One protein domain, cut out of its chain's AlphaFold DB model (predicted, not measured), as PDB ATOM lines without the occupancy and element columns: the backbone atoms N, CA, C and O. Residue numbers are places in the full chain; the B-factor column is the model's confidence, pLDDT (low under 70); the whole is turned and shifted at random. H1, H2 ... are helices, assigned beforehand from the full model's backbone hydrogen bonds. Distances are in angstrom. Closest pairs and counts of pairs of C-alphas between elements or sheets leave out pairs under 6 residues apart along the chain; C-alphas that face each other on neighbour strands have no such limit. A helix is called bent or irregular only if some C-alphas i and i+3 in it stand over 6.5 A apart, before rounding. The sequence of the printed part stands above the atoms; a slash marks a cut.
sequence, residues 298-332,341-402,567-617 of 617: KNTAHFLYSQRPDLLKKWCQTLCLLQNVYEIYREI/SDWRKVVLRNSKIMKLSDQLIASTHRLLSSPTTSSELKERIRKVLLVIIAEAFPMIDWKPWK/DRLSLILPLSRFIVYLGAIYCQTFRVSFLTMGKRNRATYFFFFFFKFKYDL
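Overview. This is residues 298 to 332, 341 to 402 and 567 to 617 of the 617 residues of a protein of Reticulomyxa filosa (UniProt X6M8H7). Four helices, H2, H3, H4 and H6, run lengthwise as an up-and-down bundle, with H1 crossing H3 and H4 on one side and H7 set apart on the opposite side, at the end of a long link. H6 is nearest the middle of the whole, and the short H5 turns away at the end of the bundle where H6 begins. The printed part has 148 residues with seven named helices, H1 to H7 in order along the chain, and no named strand; the class is all helix. It is compact and rounded, with a radius of gyration of the C-alphas of 16.5 A and spans of 50 by 39 by 26 A.

Along the chain. H1, residues 298 to 306, begins at C-alpha 298 (21.898, -7.018, 23.389) and is 13.4 A long; it is only just irregular, with C-alphas 298 and 301 6.8 A apart. H2, residues 309 to 324, is 23.3 A long. H3, residues 343 to 369, is the longest at 37.6 A and begins at C-alpha 343 (53.566, 1.839, 31.998). H4, residues 375 to 397, measures 33.9 A. H5 spans residues 567 to 572, 10.5 A, and H6 residues 574 to 590, 24.4 A. H7, residues 602 to 612, measures 14.9 A and ends at C-alpha 612 (33.129, -18.908, 53.651).

Arrangement. H4 is the hub, touching H1, H2, H3 and H6. H4 and H6 run opposite ways at a shallow tilt of 32 degrees, only just short of steep; their closest C-alphas, Ile 389 and Ile 579, are 6.1 A apart. H2 touches H4 the same way at 28 degrees, a shallow tilt, closest at C-alphas Lys 313 and Ile 388, 6.0 A. H3 touches H6 the same way at 19 degrees, a shallow tilt, closest at C-alphas His 365 and Ile 585, 6.3 A. The helical hairpin H3 and H4 only just touches, with 3 pairs of C-alphas within 8 A, the closest being Leu 368 and Lys 378 at 5.9 A. H1 is about perpendicular to H3, at 77 degrees, and touches it closest at C-alphas Ala 301 and Thr 364, 5.9 A. H5 and H6 meet only through their link. H7 touches no helix. Every O i to N i+4 pair is within hydrogen-bond range in H2, H6 and H7, against 4 of 5 in H1, 22 of 23 in H3, 17 of 19 in H4 and 0 of 2 in H5, where 1 of 3 O i to N i+3 pairs is.

Size, cuts and confidence. The two C-alphas farthest apart, Ser 341 and Thr 596, are 51.2 A apart. Residues 333 to 340 are not printed, with 13.2 A between C-alphas 332 and 341; residues 403 to 566 are not printed either, with 24.6 A between C-alphas 402 and 567. The link from H6 to H7 is long, with 11 residues. The mean pLDDT of the printed part is 72.2, and 54 residues are under 70, among them residues 591 to 617.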
ATOM      1  N   LYS A 298      22.978  -6.796  22.407       71.81
ATOM      2  CA  LYS A 298      21.898  -7.018  23.389       71.81
ATOM      3  C   LYS A 298      21.640  -8.498  23.685       71.81
ATOM      4  O   LYS A 298      21.320  -8.850  24.816       71.81
ATOM      5  N   ASN A 299      21.799  -9.349  22.678       77.94
ATOM      6  CA  ASN A 299      21.471 -10.766  22.768       77.94
ATOM      7  C   ASN A 299      22.677 -11.648  23.146       77.94
ATOM      8  O   ASN A 299      22.490 -12.817  23.479       77.94
ATOM      9  N   THR A 300      23.898 -11.107  23.159       80.12
ATOM     10  CA  THR A 300      25.107 -11.873  23.501       80.12
ATOM     11  C   THR A 300      25.074 -12.354  24.939       80.12
ATOM     12  O   THR A 300      25.280 -13.537  25.195       80.12
ATOM     13  N   ALA A 301      24.734 -11.473  25.883       82.56
ATOM     14  CA  ALA A 301      24.586 -11.874  27.278       82.56
ATOM     15  C   ALA A 301      23.492 -12.944  27.427       82.56
ATOM     16  O   ALA A 301      23.709 -13.953  28.092       82.56
ATOM     17  N   HIS A 302      22.356 -12.797  26.735       85.00
ATOM     18  CA  HIS A 302      21.305 -13.815  26.743       85.00
ATOM     19  C   HIS A 302      21.861 -15.171  26.291       85.00
ATOM     20  O   HIS A 302      21.674 -16.170  26.980       85.00
ATOM     21  N   PHE A 303      22.572 -15.219  25.163       84.25
ATOM     22  CA  PHE A 303      23.205 -16.432  24.644       84.25
ATOM     23  C   PHE A 303      24.219 -17.050  25.624       84.25
ATOM     24  O   PHE A 303      24.139 -18.248  25.900       84.25
ATOM     25  N   LEU A 304      25.109 -16.241  26.203       85.94
ATOM     26  CA  LEU A 304      26.128 -16.699  27.154       85.94
ATOM     27  C   LEU A 304      25.511 -17.383  28.379       85.94
ATOM     28  O   LEU A 304      25.920 -18.479  28.741       85.94
ATOM     29  N   TYR A 305      24.477 -16.795  28.981       87.06
ATOM     30  CA  TYR A 305      23.845 -17.388  30.166       87.06
ATOM     31  C   TYR A 305      22.849 -18.512  29.838       87.06
ATOM     32  O   TYR A 305      22.643 -19.413  30.652       87.06
ATOM     33  N   SER A 306      22.205 -18.474  28.667       83.62
ATOM     34  CA  SER A 306      21.171 -19.455  28.299       83.62
ATOM     35  C   SER A 306      21.693 -20.676  27.553       83.62
ATOM     36  O   SER A 306      21.008 -21.691  27.535       83.62
ATOM     37  N   GLN A 307      22.852 -20.612  26.905       83.44
ATOM     38  CA  GLN A 307      23.309 -21.703  26.037       83.44
ATOM     39  C   GLN A 307      24.776 -22.046  26.243       83.44
ATOM     40  O   GLN A 307      25.114 -23.223  26.186       83.44
ATOM     41  N   ARG A 308      25.634 -21.050  26.485       85.00
ATOM     42  CA  ARG A 308      27.091 -21.238  26.508       85.00
ATOM     43  C   ARG A 308      27.771 -20.636  27.745       85.00
ATOM     44  O   ARG A 308      28.611 -19.743  27.607       85.00
ATOM     45  N   PRO A 309      27.420 -21.101  28.962       88.69
ATOM     46  CA  PRO A 309      28.059 -20.626  30.190       88.69
ATOM     47  C   PRO A 309      29.555 -20.975  30.236       88.69
ATOM     48  O   PRO A 309      30.334 -20.252  30.850       88.69
ATOM     49  N   ASP A 310      29.979 -22.019  29.523       87.00
ATOM     50  CA  ASP A 310      31.383 -22.396  29.333       87.00
ATOM     51  C   ASP A 310      32.234 -21.253  28.749       87.00
ATOM     52  O   ASP A 310      33.392 -21.078  29.125       87.00
ATOM     53  N   LEU A 311      31.659 -20.407  27.888       88.44
ATOM     54  CA  LEU A 311      32.371 -19.260  27.322       88.44
ATOM     55  C   LEU A 311      32.631 -18.154  28.357       88.44
ATOM     56  O   LEU A 311      33.622 -17.434  28.241       88.44
ATOM     57  N   LEU A 312      31.793 -18.031  29.395       90.88
ATOM     58  CA  LEU A 312      32.049 -17.115  30.516       90.88
ATOM     59  C   LEU A 312      33.215 -17.607  31.377       90.88
ATOM     60  O   LEU A 312      34.043 -16.802  31.807       90.88
ATOM     61  N   LYS A 313      33.317 -18.925  31.577       90.12
ATOM     62  CA  LYS A 313      34.463 -19.550  32.247       90.12
ATOM     63  C   LYS A 313      35.747 -19.289  31.465       90.12
ATOM     64  O   LYS A 313      36.732 -18.832  32.040       90.12
ATOM     65  N   LYS A 314      35.716 -19.473  30.143       88.12
ATOM     66  CA  LYS A 314      36.842 -19.137  29.255       88.12
ATOM     67  C   LYS A 314      37.222 -17.669  29.288       88.12
ATOM     68  O   LYS A 314      38.404 -17.339  29.271       88.12
ATOM     69  N   TRP A 315      36.241 -16.774  29.373       92.38
ATOM     70  CA  TRP A 315      36.534 -15.359  29.570       92.38
ATOM     71  C   TRP A 315      37.249 -15.119  30.906       92.38
ATOM     72  O   TRP A 315      38.243 -14.401  30.942       92.38
ATOM     73  N   CYS A 316      36.846 -15.794  31.988       89.94
ATOM     74  CA  CYS A 316      37.574 -15.736  33.261       89.94
ATOM     75  C   CYS A 316      39.012 -16.266  33.134       89.94
ATOM     76  O   CYS A 316      39.939 -15.622  33.625       89.94
ATOM     77  N   GLN A 317      39.223 -17.373  32.414       85.44
ATOM     78  CA  GLN A 317      40.562 -17.888  32.098       85.44
ATOM     79  C   GLN A 317      41.381 -16.879  31.279       85.44
ATOM     80  O   GLN A 317      42.551 -16.663  31.570       85.44
ATOM     81  N   THR A 318      40.760 -16.199  30.313       86.25
ATOM     82  CA  THR A 318      41.387 -15.132  29.515       86.25
ATOM     83  C   THR A 318      41.841 -13.969  30.395       86.25
ATOM     84  O   THR A 318      42.966 -13.495  30.269       86.25
ATOM     85  N   LEU A 319      40.989 -13.516  31.322       86.44
ATOM     86  CA  LEU A 319      41.342 -12.458  32.272       86.44
ATOM     87  C   LEU A 319      42.425 -12.921  33.259       86.44
ATOM     88  O   LEU A 319      43.278 -12.125  33.644       86.44
ATOM     89  N   CYS A 320      42.420 -14.200  33.648       81.62
ATOM     90  CA  CYS A 320      43.480 -14.803  34.453       81.62
ATOM     91  C   CYS A 320      44.817 -14.808  33.697       81.62
ATOM     92  O   CYS A 320      45.825 -14.363  34.239       81.62
ATOM     93  N   LEU A 321      44.828 -15.245  32.435       75.75
ATOM     94  CA  LEU A 321      46.005 -15.208  31.565       75.75
ATOM     95  C   LEU A 321      46.534 -13.786  31.427       75.75
ATOM     96  O   LEU A 321      47.710 -13.547  31.660       75.75
ATOM     97  N   LEU A 322      45.661 -12.823  31.142       76.19
ATOM     98  CA  LEU A 322      46.041 -11.418  31.039       76.19
ATOM     99  C   LEU A 322      46.713 -10.890  32.318       76.19
ATOM    100  O   LEU A 322      47.623 -10.074  32.238       76.19
ATOM    101  N   GLN A 323      46.274 -11.355  33.489       73.62
ATOM    102  CA  GLN A 323      46.862 -10.981  34.777       73.62
ATOM    103  C   GLN A 323      48.242 -11.621  35.027       73.62
ATOM    104  O   GLN A 323      48.980 -11.134  35.880       73.62
ATOM    105  N   ASN A 324      48.574 -12.731  34.360       65.56
ATOM    106  CA  ASN A 324      49.757 -13.541  34.682       65.56
ATOM    107  C   ASN A 324      50.822 -13.594  33.574       65.56
ATOM    108  O   ASN A 324      51.999 -13.742  33.876       65.56
ATOM    109  N   VAL A 325      50.412 -13.520  32.311       61.59
ATOM    110  CA  VAL A 325      51.270 -13.679  31.128       61.59
ATOM    111  C   VAL A 325      51.655 -12.336  30.527       61.59
ATOM    112  O   VAL A 325      52.782 -12.139  30.079       61.59
ATOM    113  N   TYR A 326      50.700 -11.414  30.490       57.62
ATOM    114  CA  TYR A 326      50.923 -10.102  29.914       57.62
ATOM    115  C   TYR A 326      51.947  -9.338  30.765       57.62
ATOM    116  O   TYR A 326      52.071  -9.641  31.948       57.62
ATOM    117  N   GLU A 327      52.637  -8.330  30.209       54.59
ATOM    118  CA  GLU A 327      53.706  -7.506  30.847       54.59
ATOM    119  C   GLU A 327      53.360  -6.918  32.236       54.59
ATOM    120  O   GLU A 327      54.158  -6.264  32.903       54.59
ATOM    121  N   ILE A 328      52.136  -7.150  32.678       51.34
ATOM    122  CA  ILE A 328      51.586  -6.896  33.985       51.34
ATOM    123  C   ILE A 328      51.841  -8.092  34.903       51.34
ATOM    124  O   ILE A 328      50.919  -8.798  35.310       51.34
ATOM    125  N   TYR A 329      53.091  -8.305  35.297       52.03
ATOM    126  CA  TYR A 329      53.337  -9.231  36.395       52.03
ATOM    127  C   TYR A 329      52.699  -8.703  37.686       52.03
ATOM    128  O   TYR A 329      52.867  -7.548  38.074       52.03
ATOM    129  N   ARG A 330      51.998  -9.593  38.398       45.34
ATOM    130  CA  ARG A 330      51.453  -9.380  39.753       45.34
ATOM    131  C   ARG A 330      52.528  -8.944  40.767       45.34
ATOM    132  O   ARG A 330      52.196  -8.357  41.794       45.34
ATOM    133  N   GLU A 331      53.803  -9.204  40.472       46.78
ATOM    134  CA  GLU A 331      54.965  -8.902  41.313       46.78
ATOM    135  C   GLU A 331      55.774  -7.707  40.775       46.78
ATOM    136  O   GLU A 331      56.962  -7.799  40.476       46.78
ATOM    137  N   ILE A 332      55.145  -6.531  40.717       45.47
ATOM    138  CA  ILE A 332      55.830  -5.248  40.443       45.47
ATOM    139  C   ILE A 332      56.864  -4.886  41.542       45.47
ATOM    140  O   ILE A 332      57.604  -3.919  41.411       45.47
ATOM    141  N   SER A 341      59.980   1.342  29.081       52.88
ATOM    142  CA  SER A 341      59.461   2.165  30.178       52.88
ATOM    143  C   SER A 341      58.143   2.890  29.851       52.88
ATOM    144  O   SER A 341      58.048   4.101  30.065       52.88
ATOM    145  N   ASP A 342      57.118   2.207  29.331       63.12
ATOM    146  CA  ASP A 342      55.816   2.851  29.085       63.12
ATOM    147  C   ASP A 342      54.655   2.143  29.789       63.12
ATOM    148  O   ASP A 342      53.725   1.611  29.183       63.12
ATOM    149  N   TRP A 343      54.678   2.217  31.121       65.44
ATOM    150  CA  TRP A 343      53.566   1.839  31.998       65.44
ATOM    151  C   TRP A 343      52.214   2.417  31.539       65.44
ATOM    152  O   TRP A 343      51.166   1.829  31.809       65.44
ATOM    153  N   ARG A 344      52.201   3.552  30.815       67.31
ATOM    154  CA  ARG A 344      50.965   4.124  30.269       67.31
ATOM    155  C   ARG A 344      50.380   3.247  29.172       67.31
ATOM    156  O   ARG A 344      49.161   3.110  29.140       67.31
ATOM    157  N   LYS A 345      51.197   2.627  28.309       69.19
ATOM    158  CA  LYS A 345      50.716   1.660  27.302       69.19
ATOM    159  C   LYS A 345      50.052   0.474  27.981       69.19
ATOM    160  O   LYS A 345      48.936   0.116  27.615       69.19
ATOM    161  N   VAL A 346      50.692  -0.068  29.012       68.94
ATOM    162  CA  VAL A 346      50.172  -1.191  29.797       68.94
ATOM    163  C   VAL A 346      48.822  -0.847  30.437       68.94
ATOM    164  O   VAL A 346      47.829  -1.550  30.225       68.94
ATOM    165  N   VAL A 347      48.740   0.286  31.144       71.00
ATOM    166  CA  VAL A 347      47.491   0.769  31.759       71.00
ATOM    167  C   VAL A 347      46.417   1.035  30.705       71.00
ATOM    168  O   VAL A 347      45.263   0.640  30.887       71.00
ATOM    169  N   LEU A 348      46.773   1.663  29.579       73.56
ATOM    170  CA  LEU A 348      45.840   1.948  28.492       73.56
ATOM    171  C   LEU A 348      45.296   0.652  27.880       73.56
ATOM    172  O   LEU A 348      44.089   0.551  27.656       73.56
ATOM    173  N   ARG A 349      46.144  -0.350  27.640       71.62
ATOM    174  CA  ARG A 349      45.724  -1.651  27.106       71.62
ATOM    175  C   ARG A 349      44.823  -2.392  28.094       71.62
ATOM    176  O   ARG A 349      43.736  -2.805  27.698       71.62
ATOM    177  N   ASN A 350      45.180  -2.441  29.377       75.81
ATOM    178  CA  ASN A 350      44.309  -3.016  30.402       75.81
ATOM    179  C   ASN A 350      42.956  -2.286  30.484       75.81
ATOM    180  O   ASN A 350      41.908  -2.924  30.489       75.81
ATOM    181  N   SER A 351      42.944  -0.949  30.431       79.25
ATOM    182  CA  SER A 351      41.692  -0.178  30.411       79.25
ATOM    183  C   SER A 351      40.805  -0.535  29.213       79.25
ATOM    184  O   SER A 351      39.585  -0.598  29.347       79.25
ATOM    185  N   LYS A 352      41.398  -0.818  28.044       81.25
ATOM    186  CA  LYS A 352      40.659  -1.248  26.850       81.25
ATOM    187  C   LYS A 352      40.049  -2.642  27.029       81.25
ATOM    188  O   LYS A 352      38.936  -2.855  26.568       81.25
ATOM    189  N   ILE A 353      40.737  -3.565  27.699       81.12
ATOM    190  CA  ILE A 353      40.216  -4.917  27.961       81.12
ATOM    191  C   ILE A 353      39.135  -4.883  29.042       81.12
ATOM    192  O   ILE A 353      38.108  -5.544  28.917       81.12
ATOM    193  N   MET A 354      39.310  -4.049  30.070       83.88
ATOM    194  CA  MET A 354      38.281  -3.843  31.088       83.88
ATOM    195  C   MET A 354      36.979  -3.315  30.485       83.88
ATOM    196  O   MET A 354      35.922  -3.798  30.870       83.88
ATOM    197  N   LYS A 355      37.036  -2.454  29.457       87.06
ATOM    198  CA  LYS A 355      35.829  -2.035  28.719       87.06
ATOM    199  C   LYS A 355      35.042  -3.213  28.130       87.06
ATOM    200  O   LYS A 355      33.817  -3.153  28.126       87.06
ATOM    201  N   LEU A 356      35.711  -4.277  27.670       87.69
ATOM    202  CA  LEU A 356      35.043  -5.494  27.177       87.69
ATOM    203  C   LEU A 356      34.259  -6.181  28.299       87.69
ATOM    204  O   LEU A 356      33.098  -6.556  28.139       87.69
ATOM    205  N   SER A 357      34.897  -6.305  29.462       90.25
ATOM    206  CA  SER A 357      34.276  -6.879  30.656       90.25
ATOM    207  C   SER A 357      33.110  -6.018  31.149       90.25
ATOM    208  O   SER A 357      32.053  -6.552  31.479       90.25
ATOM    209  N   ASP A 358      33.258  -4.693  31.119       88.69
ATOM    210  CA  ASP A 358      32.216  -3.740  31.498       88.69
ATOM    211  C   ASP A 358      30.995  -3.830  30.569       88.69
ATOM    212  O   ASP A 358      29.861  -3.764  31.044       88.69
ATOM    213  N   GLN A 359      31.195  -4.044  29.261       88.44
ATOM    214  CA  GLN A 359      30.104  -4.276  28.301       88.44
ATOM    215  C   GLN A 359      29.294  -5.528  28.663       88.44
ATOM    216  O   GLN A 359      28.058  -5.494  28.685       88.44
ATOM    217  N   LEU A 360      29.977  -6.622  29.010       88.69
ATOM    218  CA  LEU A 360      29.333  -7.863  29.436       88.69
ATOM    219  C   LEU A 360      28.590  -7.696  30.775       88.69
ATOM    220  O   LEU A 360      27.442  -8.135  30.907       88.69
ATOM    221  N   ILE A 361      29.206  -7.020  31.748       90.50
ATOM    222  CA  ILE A 361      28.614  -6.672  33.052       90.50
ATOM    223  C   ILE A 361      27.346  -5.831  32.850       90.50
ATOM    224  O   ILE A 361      26.278  -6.179  33.358       90.50
ATOM    225  N   ALA A 362      27.428  -4.764  32.054       89.62
ATOM    226  CA  ALA A 362      26.306  -3.872  31.775       89.62
ATOM    227  C   ALA A 362      25.155  -4.601  31.068       89.62
ATOM    228  O   ALA A 362      23.988  -4.412  31.424       89.62
ATOM    229  N   SER A 363      25.468  -5.468  30.102       88.19
ATOM    230  CA  SER A 363      24.474  -6.293  29.406       88.19
ATOM    231  C   SER A 363      23.809  -7.307  30.340       88.19
ATOM    232  O   SER A 363      22.589  -7.472  30.298       88.19
ATOM    233  N   THR A 364      24.579  -7.923  31.244       90.56
ATOM    234  CA  THR A 364      24.059  -8.825  32.285       90.56
ATOM    235  C   THR A 364      23.101  -8.089  33.220       90.56
ATOM    236  O   THR A 364      21.969  -8.529  33.423       90.56
ATOM    237  N   HIS A 365      23.519  -6.931  33.741       90.56
ATOM    238  CA  HIS A 365      22.682  -6.092  34.594       90.56
ATOM    239  C   HIS A 365      21.392  -5.682  33.874       90.56
ATOM    240  O   HIS A 365      20.303  -5.835  34.417       90.56
ATOM    241  N   ARG A 366      21.482  -5.245  32.611       90.38
ATOM    242  CA  ARG A 366      20.313  -4.869  31.802       90.38
ATOM    243  C   ARG A 366      19.310  -6.016  31.664       90.38
ATOM    244  O   ARG A 366      18.114  -5.780  31.824       90.38
ATOM    245  N   LEU A 367      19.769  -7.243  31.398       89.38
ATOM    246  CA  LEU A 367      18.891  -8.418  31.321       89.38
ATOM    247  C   LEU A 367      18.201  -8.697  32.658       89.38
ATOM    248  O   LEU A 367      17.001  -8.958  32.695       89.38
ATOM    249  N   LEU A 368      18.942  -8.601  33.755       90.75
ATOM    250  CA  LEU A 368      18.440  -8.864  35.098       90.75
ATOM    251  C   LEU A 368      17.439  -7.804  35.590       90.75
ATOM    252  O   LEU A 368      16.388  -8.151  36.142       90.75
ATOM    253  N   SER A 369      17.716  -6.525  35.336       90.12
ATOM    254  CA  SER A 369      16.847  -5.407  35.720       90.12
ATOM    255  C   SER A 369      15.639  -5.235  34.800       90.12
ATOM    256  O   SER A 369      14.635  -4.670  35.227       90.12
ATOM    257  N   SER A 370      15.706  -5.701  33.550       92.00
ATOM    258  CA  SER A 370      14.618  -5.499  32.594       92.00
ATOM    259  C   SER A 370      13.334  -6.221  33.035       92.00
ATOM    260  O   SER A 370      13.383  -7.405  33.392       92.00
ATOM    261  N   PRO A 371      12.165  -5.554  32.996       90.44
ATOM    262  CA  PRO A 371      10.884  -6.181  33.315       90.44
ATOM    263  C   PRO A 371      10.421  -7.159  32.227       90.44
ATOM    264  O   PRO A 371       9.611  -8.033  32.509       90.44
ATOM    265  N   THR A 372      10.938  -7.037  30.999       92.88
ATOM    266  CA  THR A 372      10.566  -7.894  29.860       92.88
ATOM    267  C   THR A 372      11.322  -9.219  29.824       92.88
ATOM    268  O   THR A 372      10.935 -10.131  29.100       92.88
ATOM    269  N   THR A 373      12.398  -9.350  30.601       90.69
ATOM    270  CA  THR A 373      13.164 -10.594  30.698       90.69
ATOM    271  C   THR A 373      12.375 -11.625  31.504       90.69
ATOM    272  O   THR A 373      12.021 -11.365  32.656       90.69
ATOM    273  N   SER A 374      12.152 -12.811  30.930       93.44
ATOM    274  CA  SER A 374      11.447 -13.920  31.590       93.44
ATOM    275  C   SER A 374      12.079 -14.293  32.938       93.44
ATOM    276  O   SER A 374      13.308 -14.311  33.057       93.44
ATOM    277  N   SER A 375      11.255 -14.668  33.920       91.88
ATOM    278  CA  SER A 375      11.710 -15.138  35.238       91.88
ATOM    279  C   SER A 375      12.649 -16.344  35.143       91.88
ATOM    280  O   SER A 375      13.659 -16.378  35.842       91.88
ATOM    281  N   GLU A 376      12.366 -17.280  34.233       93.19
ATOM    282  CA  GLU A 376      13.194 -18.463  33.977       93.19
ATOM    283  C   GLU A 376      14.626 -18.083  33.575       93.19
ATOM    284  O   GLU A 376      15.594 -18.540  34.184       93.19
ATOM    285  N   LEU A 377      14.776 -17.177  32.605       90.19
ATOM    286  CA  LEU A 377      16.090 -16.684  32.196       90.19
ATOM    287  C   LEU A 377      16.820 -15.957  33.330       90.19
ATOM    288  O   LEU A 377      18.025 -16.142  33.478       90.19
ATOM    289  N   LYS A 378      16.126 -15.149  34.146       92.38
ATOM    290  CA  LYS A 378      16.757 -14.479  35.298       92.38
ATOM    291  C   LYS A 378      17.299 -15.491  36.304       92.38
ATOM    292  O   LYS A 378      18.429 -15.338  36.762       92.38
ATOM    293  N   GLU A 379      16.535 -16.536  36.605       91.88
ATOM    294  CA  GLU A 379      16.978 -17.615  37.493       91.88
ATOM    295  C   GLU A 379      18.132 -18.419  36.878       91.88
ATOM    296  O   GLU A 379      19.076 -18.803  37.569       91.88
ATOM    297  N   ARG A 380      18.137 -18.608  35.557       92.56
ATOM    298  CA  ARG A 380      19.266 -19.232  34.863       92.56
ATOM    299  C   ARG A 380      20.535 -18.382  34.934       92.56
ATOM    300  O   ARG A 380      21.585 -18.906  35.297       92.56
ATOM    301  N   ILE A 381      20.434 -17.075  34.664       92.81
ATOM    302  CA  ILE A 381      21.544 -16.121  34.829       92.81
ATOM    303  C   ILE A 381      22.069 -16.189  36.265       92.81
ATOM    304  O   ILE A 381      23.275 -16.278  36.472       92.81
ATOM    305  N   ARG A 382      21.174 -16.218  37.261       92.00
ATOM    306  CA  ARG A 382      21.534 -16.337  38.678       92.00
ATOM    307  C   ARG A 382      22.415 -17.555  38.960       92.00
ATOM    308  O   ARG A 382      23.457 -17.411  39.597       92.00
ATOM    309  N   LYS A 383      21.985 -18.737  38.510       92.56
ATOM    310  CA  LYS A 383      22.708 -20.000  38.722       92.56
ATOM    311  C   LYS A 383      24.071 -19.978  38.040       92.56
ATOM    312  O   LYS A 383      25.067 -20.312  38.670       92.56
ATOM    313  N   VAL A 384      24.123 -19.522  36.788       93.44
ATOM    314  CA  VAL A 384      25.382 -19.421  36.039       93.44
ATOM    315  C   VAL A 384      26.340 -18.429  36.700       93.44
ATOM    316  O   VAL A 384      27.511 -18.751  36.850       93.44
ATOM    317  N   LEU A 385      25.868 -17.263  37.159       92.31
ATOM    318  CA  LEU A 385      26.714 -16.295  37.867       92.31
ATOM    319  C   LEU A 385      27.370 -16.906  39.109       92.31
ATOM    320  O   LEU A 385      28.563 -16.713  39.302       92.31
ATOM    321  N   LEU A 386      26.622 -17.662  39.920       90.75
ATOM    322  CA  LEU A 386      27.184 -18.345  41.091       90.75
ATOM    323  C   LEU A 386      28.286 -19.333  40.707       90.75
ATOM    324  O   LEU A 386      29.347 -19.311  41.322       90.75
ATOM    325  N   VAL A 387      28.040 -20.163  39.689       91.12
ATOM    326  CA  VAL A 387      29.019 -21.148  39.206       91.12
ATOM    327  C   VAL A 387      30.277 -20.449  38.698       91.12
ATOM    328  O   VAL A 387      31.371 -20.780  39.134       91.12
ATOM    329  N   ILE A 388      30.134 -19.432  37.845       92.00
ATOM    330  CA  ILE A 388      31.273 -18.697  37.279       92.00
ATOM    331  C   ILE A 388      32.075 -17.970  38.362       92.00
ATOM    332  O   ILE A 388      33.303 -17.991  38.330       92.00
ATOM    333  N   ILE A 389      31.403 -17.354  39.339       88.12
ATOM    334  CA  ILE A 389      32.069 -16.716  40.481       88.12
ATOM    335  C   ILE A 389      32.858 -17.760  41.284       88.12
ATOM    336  O   ILE A 389      34.027 -17.529  41.587       88.12
ATOM    337  N   ALA A 390      32.246 -18.908  41.589       86.06
ATOM    338  CA  ALA A 390      32.887 -19.992  42.328       86.06
ATOM    339  C   ALA A 390      34.111 -20.555  41.587       86.06
ATOM    340  O   ALA A 390      35.167 -20.709  42.190       86.06
ATOM    341  N   GLU A 391      34.005 -20.795  40.279       85.94
ATOM    342  CA  GLU A 391      35.116 -21.298  39.462       85.94
ATOM    343  C   GLU A 391      36.254 -20.281  39.302       85.94
ATOM    344  O   GLU A 391      37.422 -20.660  39.224       85.94
ATOM    345  N   ALA A 392      35.940 -18.986  39.255       84.25
ATOM    346  CA  ALA A 392      36.942 -17.939  39.103       84.25
ATOM    347  C   ALA A 392      37.725 -17.655  40.393       84.25
ATOM    348  O   ALA A 392      38.847 -17.150  40.325       84.25
ATOM    349  N   PHE A 393      37.174 -17.971  41.568       80.50
ATOM    350  CA  PHE A 393      37.847 -17.738  42.846       80.50
ATOM    351  C   PHE A 393      39.208 -18.446  42.956       80.50
ATOM    352  O   PHE A 393      40.206 -17.758  43.197       80.50
ATOM    353  N   PRO A 394      39.306 -19.766  42.699       76.94
ATOM    354  CA  PRO A 394      40.591 -20.458  42.637       76.94
ATOM    355  C   PRO A 394      41.565 -19.851  41.617       76.94
ATOM    356  O   PRO A 394      42.766 -19.813  41.870       76.94
ATOM    357  N   MET A 395      41.067 -19.317  40.492       78.94
ATOM    358  CA  MET A 395      41.903 -18.692  39.452       78.94
ATOM    359  C   MET A 395      42.553 -17.377  39.921       78.94
ATOM    360  O   MET A 395      43.630 -17.022  39.449       78.94
ATOM    361  N   ILE A 396      41.923 -16.644  40.848       72.56
ATOM    362  CA  ILE A 396      42.493 -15.424  41.458       72.56
ATOM    363  C   ILE A 396      43.626 -15.785  42.434       72.56
ATOM    364  O   ILE A 396      44.661 -15.103  42.505       72.56
ATOM    365  N   ASP A 397      43.424 -16.867  43.185       64.19
ATOM    366  CA  ASP A 397      44.391 -17.412  44.140       64.19
ATOM    367  C   ASP A 397      45.527 -18.188  43.454       64.19
ATOM    368  O   ASP A 397      46.506 -18.551  44.109       64.19
ATOM    369  N   TRP A 398      45.453 -18.382  42.136       60.12
ATOM    370  CA  TRP A 398      46.474 -19.078  41.371       60.12
ATOM    371  C   TRP A 398      47.812 -18.311  41.413       60.12
ATOM    372  O   TRP A 398      47.913 -17.160  40.980       60.12
ATOM    373  N   LYS A 399      48.831 -18.941  42.017       53.00
ATOM    374  CA  LYS A 399      50.196 -18.419  42.228       53.00
ATOM    375  C   LYS A 399      51.365 -19.351  41.792       53.00
ATOM    376  O   LYS A 399      52.372 -19.362  42.498       53.00
ATOM    377  N   PRO A 400      51.329 -20.156  40.709       45.91
ATOM    378  CA  PRO A 400      52.447 -21.060  40.411       45.91
ATOM    379  C   PRO A 400      53.350 -20.602  39.256       45.91
ATOM    380  O   PRO A 400      53.900 -21.448  38.557       45.91
ATOM    381  N   TRP A 401      53.546 -19.303  39.028       46.03
ATOM    382  CA  TRP A 401      54.529 -18.876  38.029       46.03
ATOM    383  C   TRP A 401      55.886 -18.721  38.708       46.03
ATOM    384  O   TRP A 401      56.094 -17.806  39.503       46.03
ATOM    385  N   LYS A 402      56.811 -19.650  38.429       41.97
ATOM    386  CA  LYS A 402      58.214 -19.483  38.826       41.97
ATOM    387  C   LYS A 402      58.699 -18.145  38.251       41.97
ATOM    388  O   LYS A 402      58.474 -17.913  37.060       41.97
ATOM    389  N   ASP A 567      47.025  -0.405  46.790       39.91
ATOM    390  CA  ASP A 567      45.933   0.439  46.285       39.91
ATOM    391  C   ASP A 567      46.173   0.966  44.865       39.91
ATOM    392  O   ASP A 567      45.221   1.146  44.101       39.91
ATOM    393  N   ARG A 568      47.436   1.112  44.439       36.75
ATOM    394  CA  ARG A 568      47.767   1.404  43.030       36.75
ATOM    395  C   ARG A 568      47.777   0.146  42.148       36.75
ATOM    396  O   ARG A 568      47.593   0.251  40.939       36.75
ATOM    397  N   LEU A 569      47.920  -1.036  42.752       45.72
ATOM    398  CA  LEU A 569      48.060  -2.332  42.073       45.72
ATOM    399  C   LEU A 569      46.726  -3.054  41.817       45.72
ATOM    400  O   LEU A 569      46.664  -3.933  40.960       45.72
ATOM    401  N   SER A 570      45.624  -2.641  42.462       47.00
ATOM    402  CA  SER A 570      44.281  -3.169  42.146       47.00
ATOM    403  C   SER A 570      43.795  -2.788  40.741       47.00
ATOM    404  O   SER A 570      42.833  -3.376  40.238       47.00
ATOM    405  N   LEU A 571      44.444  -1.806  40.096       49.62
ATOM    406  CA  LEU A 571      44.145  -1.365  38.731       49.62
ATOM    407  C   LEU A 571      44.323  -2.465  37.697       49.62
ATOM    408  O   LEU A 571      43.700  -2.381  36.641       49.62
ATOM    409  N   ILE A 572      45.102  -3.498  38.013       58.75
ATOM    410  CA  ILE A 572      45.532  -4.495  37.042       58.75
ATOM    411  C   ILE A 572      45.247  -5.928  37.488       58.75
ATOM    412  O   ILE A 572      45.991  -6.861  37.212       58.75
ATOM    413  N   LEU A 573      44.113  -6.097  38.167       73.75
ATOM    414  CA  LEU A 573      43.529  -7.400  38.478       73.75
ATOM    415  C   LEU A 573      42.225  -7.557  37.685       73.75
ATOM    416  O   LEU A 573      41.136  -7.410  38.254       73.75
ATOM    417  N   PRO A 574      42.312  -7.763  36.357       79.56
ATOM    418  CA  PRO A 574      41.152  -7.763  35.473       79.56
ATOM    419  C   PRO A 574      40.127  -8.829  35.875       79.56
ATOM    420  O   PRO A 574      38.932  -8.536  35.940       79.56
ATOM    421  N   LEU A 575      40.592 -10.023  36.259       84.62
ATOM    422  CA  LEU A 575      39.721 -11.089  36.746       84.62
ATOM    423  C   LEU A 575      39.048 -10.713  38.071       84.62
ATOM    424  O   LEU A 575      37.828 -10.781  38.180       84.62
ATOM    425  N   SER A 576      39.814 -10.268  39.073       83.88
ATOM    426  CA  SER A 576      39.247  -9.916  40.383       83.88
ATOM    427  C   SER A 576      38.196  -8.811  40.275       83.88
ATOM    428  O   SER A 576      37.141  -8.905  40.897       83.88
ATOM    429  N   ARG A 577      38.443  -7.788  39.445       84.50
ATOM    430  CA  ARG A 577      37.470  -6.717  39.182       84.50
ATOM    431  C   ARG A 577      36.201  -7.251  38.538       84.50
ATOM    432  O   ARG A 577      35.110  -6.941  39.008       84.50
ATOM    433  N   PHE A 578      36.347  -8.067  37.498       88.06
ATOM    434  CA  PHE A 578      35.216  -8.684  36.817       88.06
ATOM    435  C   PHE A 578      34.336  -9.478  37.796       88.06
ATOM    436  O   PHE A 578      33.128  -9.249  37.855       88.06
ATOM    437  N   ILE A 579      34.938 -10.313  38.649       88.44
ATOM    438  CA  ILE A 579      34.210 -11.110  39.649       88.44
ATOM    439  C   ILE A 579      33.528 -10.244  40.709       88.44
ATOM    440  O   ILE A 579      32.372 -10.500  41.050       88.44
ATOM    441  N   VAL A 580      34.180  -9.181  41.192       86.94
ATOM    442  CA  VAL A 580      33.557  -8.237  42.136       86.94
ATOM    443  C   VAL A 580      32.313  -7.590  41.523       86.94
ATOM    444  O   VAL A 580      31.282  -7.501  42.193       86.94
ATOM    445  N   TYR A 581      32.360  -7.189  40.250       87.69
ATOM    446  CA  TYR A 581      31.196  -6.619  39.570       87.69
ATOM    447  C   TYR A 581      30.078  -7.641  39.342       87.69
ATOM    448  O   TYR A 581      28.911  -7.315  39.573       87.69
ATOM    449  N   LEU A 582      30.404  -8.879  38.954       88.19
ATOM    450  CA  LEU A 582      29.407  -9.950  38.850       88.19
ATOM    451  C   LEU A 582      28.740 -10.227  40.207       88.19
ATOM    452  O   LEU A 582      27.513 -10.323  40.283       88.19
ATOM    453  N   GLY A 583      29.526 -10.272  41.287       85.94
ATOM    454  CA  GLY A 583      29.026 -10.418  42.653       85.94
ATOM    455  C   GLY A 583      28.144  -9.245  43.093       85.94
ATOM    456  O   GLY A 583      27.095  -9.449  43.706       85.94
ATOM    457  N   ALA A 584      28.509  -8.013  42.729       86.31
ATOM    458  CA  ALA A 584      27.695  -6.833  43.003       86.31
ATOM    459  C   ALA A 584      26.332  -6.905  42.292       86.31
ATOM    460  O   ALA A 584      25.301  -6.714  42.940       86.31
ATOM    461  N   ILE A 585      26.312  -7.249  40.997       87.44
ATOM    462  CA  ILE A 585      25.072  -7.435  40.225       87.44
ATOM    463  C   ILE A 585      24.204  -8.529  40.848       87.44
ATOM    464  O   ILE A 585      22.991  -8.347  40.999       87.44
ATOM    465  N   TYR A 586      24.816  -9.654  41.224       86.75
ATOM    466  CA  TYR A 586      24.125 -10.762  41.873       86.75
ATOM    467  C   TYR A 586      23.419 -10.299  43.159       86.75
ATOM    468  O   TYR A 586      22.208 -10.483  43.314       86.75
ATOM    469  N   CYS A 587      24.149  -9.621  44.046       85.25
ATOM    470  CA  CYS A 587      23.620  -9.117  45.313       85.25
ATOM    471  C   CYS A 587      22.513  -8.069  45.120       85.25
ATOM    472  O   CYS A 587      21.486  -8.123  45.800       85.25
ATOM    473  N   GLN A 588      22.702  -7.128  44.189       85.62
ATOM    474  CA  GLN A 588      21.745  -6.051  43.920       85.62
ATOM    475  C   GLN A 588      20.435  -6.574  43.324       85.62
ATOM    476  O   GLN A 588      19.354  -6.159  43.747       85.62
ATOM    477  N   THR A 589      20.521  -7.494  42.361       83.00
ATOM    478  CA  THR A 589      19.344  -7.950  41.610       83.00
ATOM    479  C   THR A 589      18.494  -8.904  42.429       83.00
ATOM    480  O   THR A 589      17.276  -8.753  42.509       83.00
ATOM    481  N   PHE A 590      19.120  -9.902  43.050       77.38
ATOM    482  CA  PHE A 590      18.368 -11.006  43.642       77.38
ATOM    483  C   PHE A 590      17.923 -10.740  45.068       77.38
ATOM    484  O   PHE A 590      17.327 -11.629  45.673       77.38
ATOM    485  N   ARG A 591      18.199  -9.533  45.598       67.44
ATOM    486  CA  ARG A 591      17.916  -9.153  46.986       67.44
ATOM    487  C   ARG A 591      18.165 -10.339  47.914       67.44
ATOM    488  O   ARG A 591      17.317 -10.651  48.756       67.44
ATOM    489  N   VAL A 592      19.308 -11.024  47.746       53.41
ATOM    490  CA  VAL A 592      19.789 -11.907  48.807       53.41
ATOM    491  C   VAL A 592      19.805 -10.997  50.004       53.41
ATOM    492  O   VAL A 592      20.440  -9.943  49.966       53.41
ATOM    493  N   SER A 593      18.925 -11.292  50.949       46.09
ATOM    494  CA  SER A 593      18.501 -10.321  51.928       46.09
ATOM    495  C   SER A 593      19.676 -10.046  52.858       46.09
ATOM    496  O   SER A 593      19.788 -10.578  53.950       46.09
ATOM    497  N   PHE A 594      20.509  -9.089  52.459       43.75
ATOM    498  CA  PHE A 594      21.392  -8.326  53.331       43.75
ATOM    499  C   PHE A 594      20.584  -7.563  54.400       43.75
ATOM    500  O   PHE A 594      21.153  -6.884  55.248       43.75
ATOM    501  N   LEU A 595      19.248  -7.638  54.329       40.44
ATOM    502  CA  LEU A 595      18.281  -7.193  55.324       40.44
ATOM    503  C   LEU A 595      17.852  -8.293  56.313       40.44
ATOM    504  O   LEU A 595      17.449  -7.937  57.414       40.44
ATOM    505  N   THR A 596      17.966  -9.588  55.987       41.47
ATOM    506  CA  THR A 596      17.774 -10.678  56.969       41.47
ATOM    507  C   THR A 596      19.069 -11.048  57.689       41.47
ATOM    508  O   THR A 596      19.017 -11.674  58.741       41.47
ATOM    509  N   MET A 597      20.229 -10.616  57.187       42.31
ATOM    510  CA  MET A 597      21.485 -10.643  57.940       42.31
ATOM    511  C   MET A 597      21.749  -9.267  58.560       42.31
ATOM    512  O   MET A 597      21.822  -8.256  57.868       42.31
ATOM    513  N   GLY A 598      21.790  -9.235  59.894       40.06
ATOM    514  CA  GLY A 598      21.660  -8.039  60.728       40.06
ATOM    515  C   GLY A 598      22.542  -6.845  60.346       40.06
ATOM    516  O   GLY A 598      23.671  -6.972  59.876       40.06
ATOM    517  N   LYS A 599      22.019  -5.644  60.630       43.62
ATOM    518  CA  LYS A 599      22.553  -4.322  60.247       43.62
ATOM    519  C   LYS A 599      24.005  -4.015  60.654       43.62
ATOM    520  O   LYS A 599      24.506  -2.975  60.244       43.62
ATOM    521  N   ARG A 600      24.687  -4.849  61.443       39.72
ATOM    522  CA  ARG A 600      25.907  -4.433  62.149       39.72
ATOM    523  C   ARG A 600      27.240  -4.691  61.444       39.72
ATOM    524  O   ARG A 600      28.219  -4.179  61.950       39.72
ATOM    525  N   ASN A 601      27.314  -5.397  60.308       46.19
ATOM    526  CA  ASN A 601      28.623  -5.706  59.693       46.19
ATOM    527  C   ASN A 601      28.595  -5.952  58.169       46.19
ATOM    528  O   ASN A 601      29.036  -6.979  57.665       46.19
ATOM    529  N   ARG A 602      28.073  -5.000  57.386       44.81
ATOM    530  CA  ARG A 602      27.919  -5.173  55.924       44.81
ATOM    531  C   ARG A 602      29.243  -5.358  55.161       44.81
ATOM    532  O   ARG A 602      29.274  -6.129  54.210       44.81
ATOM    533  N   ALA A 603      30.324  -4.707  55.596       42.19
ATOM    534  CA  ALA A 603      31.656  -4.867  55.002       42.19
ATOM    535  C   ALA A 603      32.308  -6.204  55.399       42.19
ATOM    536  O   ALA A 603      32.875  -6.898  54.559       42.19
ATOM    537  N   THR A 604      32.133  -6.615  56.657       41.00
ATOM    538  CA  THR A 604      32.640  -7.885  57.190       41.00
ATOM    539  C   THR A 604      31.946  -9.078  56.548       41.00
ATOM    540  O   THR A 604      32.603 -10.078  56.322       41.00
ATOM    541  N   TYR A 605      30.662  -8.979  56.175       45.88
ATOM    542  CA  TYR A 605      29.954 -10.042  55.446       45.88
ATOM    543  C   TYR A 605      30.289 -10.108  53.959       45.88
ATOM    544  O   TYR A 605      30.272 -11.201  53.407       45.88
ATOM    545  N   PHE A 606      30.649  -8.996  53.312       46.44
ATOM    546  CA  PHE A 606      31.254  -9.062  51.979       46.44
ATOM    547  C   PHE A 606      32.591  -9.816  52.057       46.44
ATOM    548  O   PHE A 606      32.825 -10.731  51.282       46.44
ATOM    549  N   PHE A 607      33.403  -9.543  53.082       43.00
ATOM    550  CA  PHE A 607      34.608 -10.325  53.383       43.00
ATOM    551  C   PHE A 607      34.305 -11.791  53.769       43.00
ATOM    552  O   PHE A 607      34.955 -12.699  53.267       43.00
ATOM    553  N   PHE A 608      33.290 -12.061  54.594       42.81
ATOM    554  CA  PHE A 608      32.920 -13.415  55.030       42.81
ATOM    555  C   PHE A 608      32.251 -14.240  53.931       42.81
ATOM    556  O   PHE A 608      32.410 -15.451  53.933       42.81
ATOM    557  N   PHE A 609      31.533 -13.635  52.981       45.81
ATOM    558  CA  PHE A 609      31.002 -14.347  51.814       45.81
ATOM    559  C   PHE A 609      32.152 -14.844  50.925       45.81
ATOM    560  O   PHE A 609      32.107 -15.967  50.437       45.81
ATOM    561  N   PHE A 610      33.218 -14.043  50.801       44.31
ATOM    562  CA  PHE A 610      34.459 -14.424  50.122       44.31
ATOM    563  C   PHE A 610      35.263 -15.479  50.905       44.31
ATOM    564  O   PHE A 610      35.828 -16.384  50.299       44.31
ATOM    565  N   PHE A 611      35.297 -15.410  52.241       37.34
ATOM    566  CA  PHE A 611      36.020 -16.387  53.067       37.34
ATOM    567  C   PHE A 611      35.257 -17.703  53.278       37.34
ATOM    568  O   PHE A 611      35.879 -18.755  53.274       37.34
ATOM    569  N   LYS A 612      33.928 -17.695  53.414       36.06
ATOM    570  CA  LYS A 612      33.129 -18.908  53.651       36.06
ATOM    571  C   LYS A 612      33.044 -19.808  52.412       36.06
ATOM    572  O   LYS A 612      33.108 -21.022  52.549       36.06
ATOM    573  N   PHE A 613      33.032 -19.233  51.206       40.28
ATOM    574  CA  PHE A 613      33.130 -20.006  49.957       40.28
ATOM    575  C   PHE A 613      34.445 -20.799  49.828       40.28
ATOM    576  O   PHE A 613      34.490 -21.771  49.086       40.28
ATOM    577  N   LYS A 614      35.502 -20.406  50.555       37.31
ATOM    578  CA  LYS A 614      36.790 -21.114  50.604       37.31
ATOM    579  C   LYS A 614      36.793 -22.319  51.560       37.31
ATOM    580  O   LYS A 614      37.733 -23.100  51.502       37.31
ATOM    581  N   TYR A 615      35.792 -22.450  52.438       34.06
ATOM    582  CA  TYR A 615      35.750 -23.478  53.491       34.06
ATOM    583  C   TYR A 615      34.537 -24.426  53.419       34.06
ATOM    584  O   TYR A 615      34.524 -25.409  54.150       34.06
ATOM    585  N   ASP A 616      33.549 -24.156  52.555       32.22
ATOM    586  CA  ASP A 616      32.380 -25.029  52.318       32.22
ATOM    587  C   ASP A 616      32.449 -25.783  50.956       32.22
ATOM    588  O   ASP A 616      31.457 -26.366  50.515       32.22
ATOM    589  N   LEU A 617      33.613 -25.761  50.292       34.81
ATOM    590  CA  LEU A 617      34.033 -26.608  49.159       34.81
ATOM    591  C   LEU A 617      35.193 -27.482  49.642       34.81
ATOM    592  O   LEU A 617      35.256 -28.652  49.205       34.81
TER     593      LEU A 617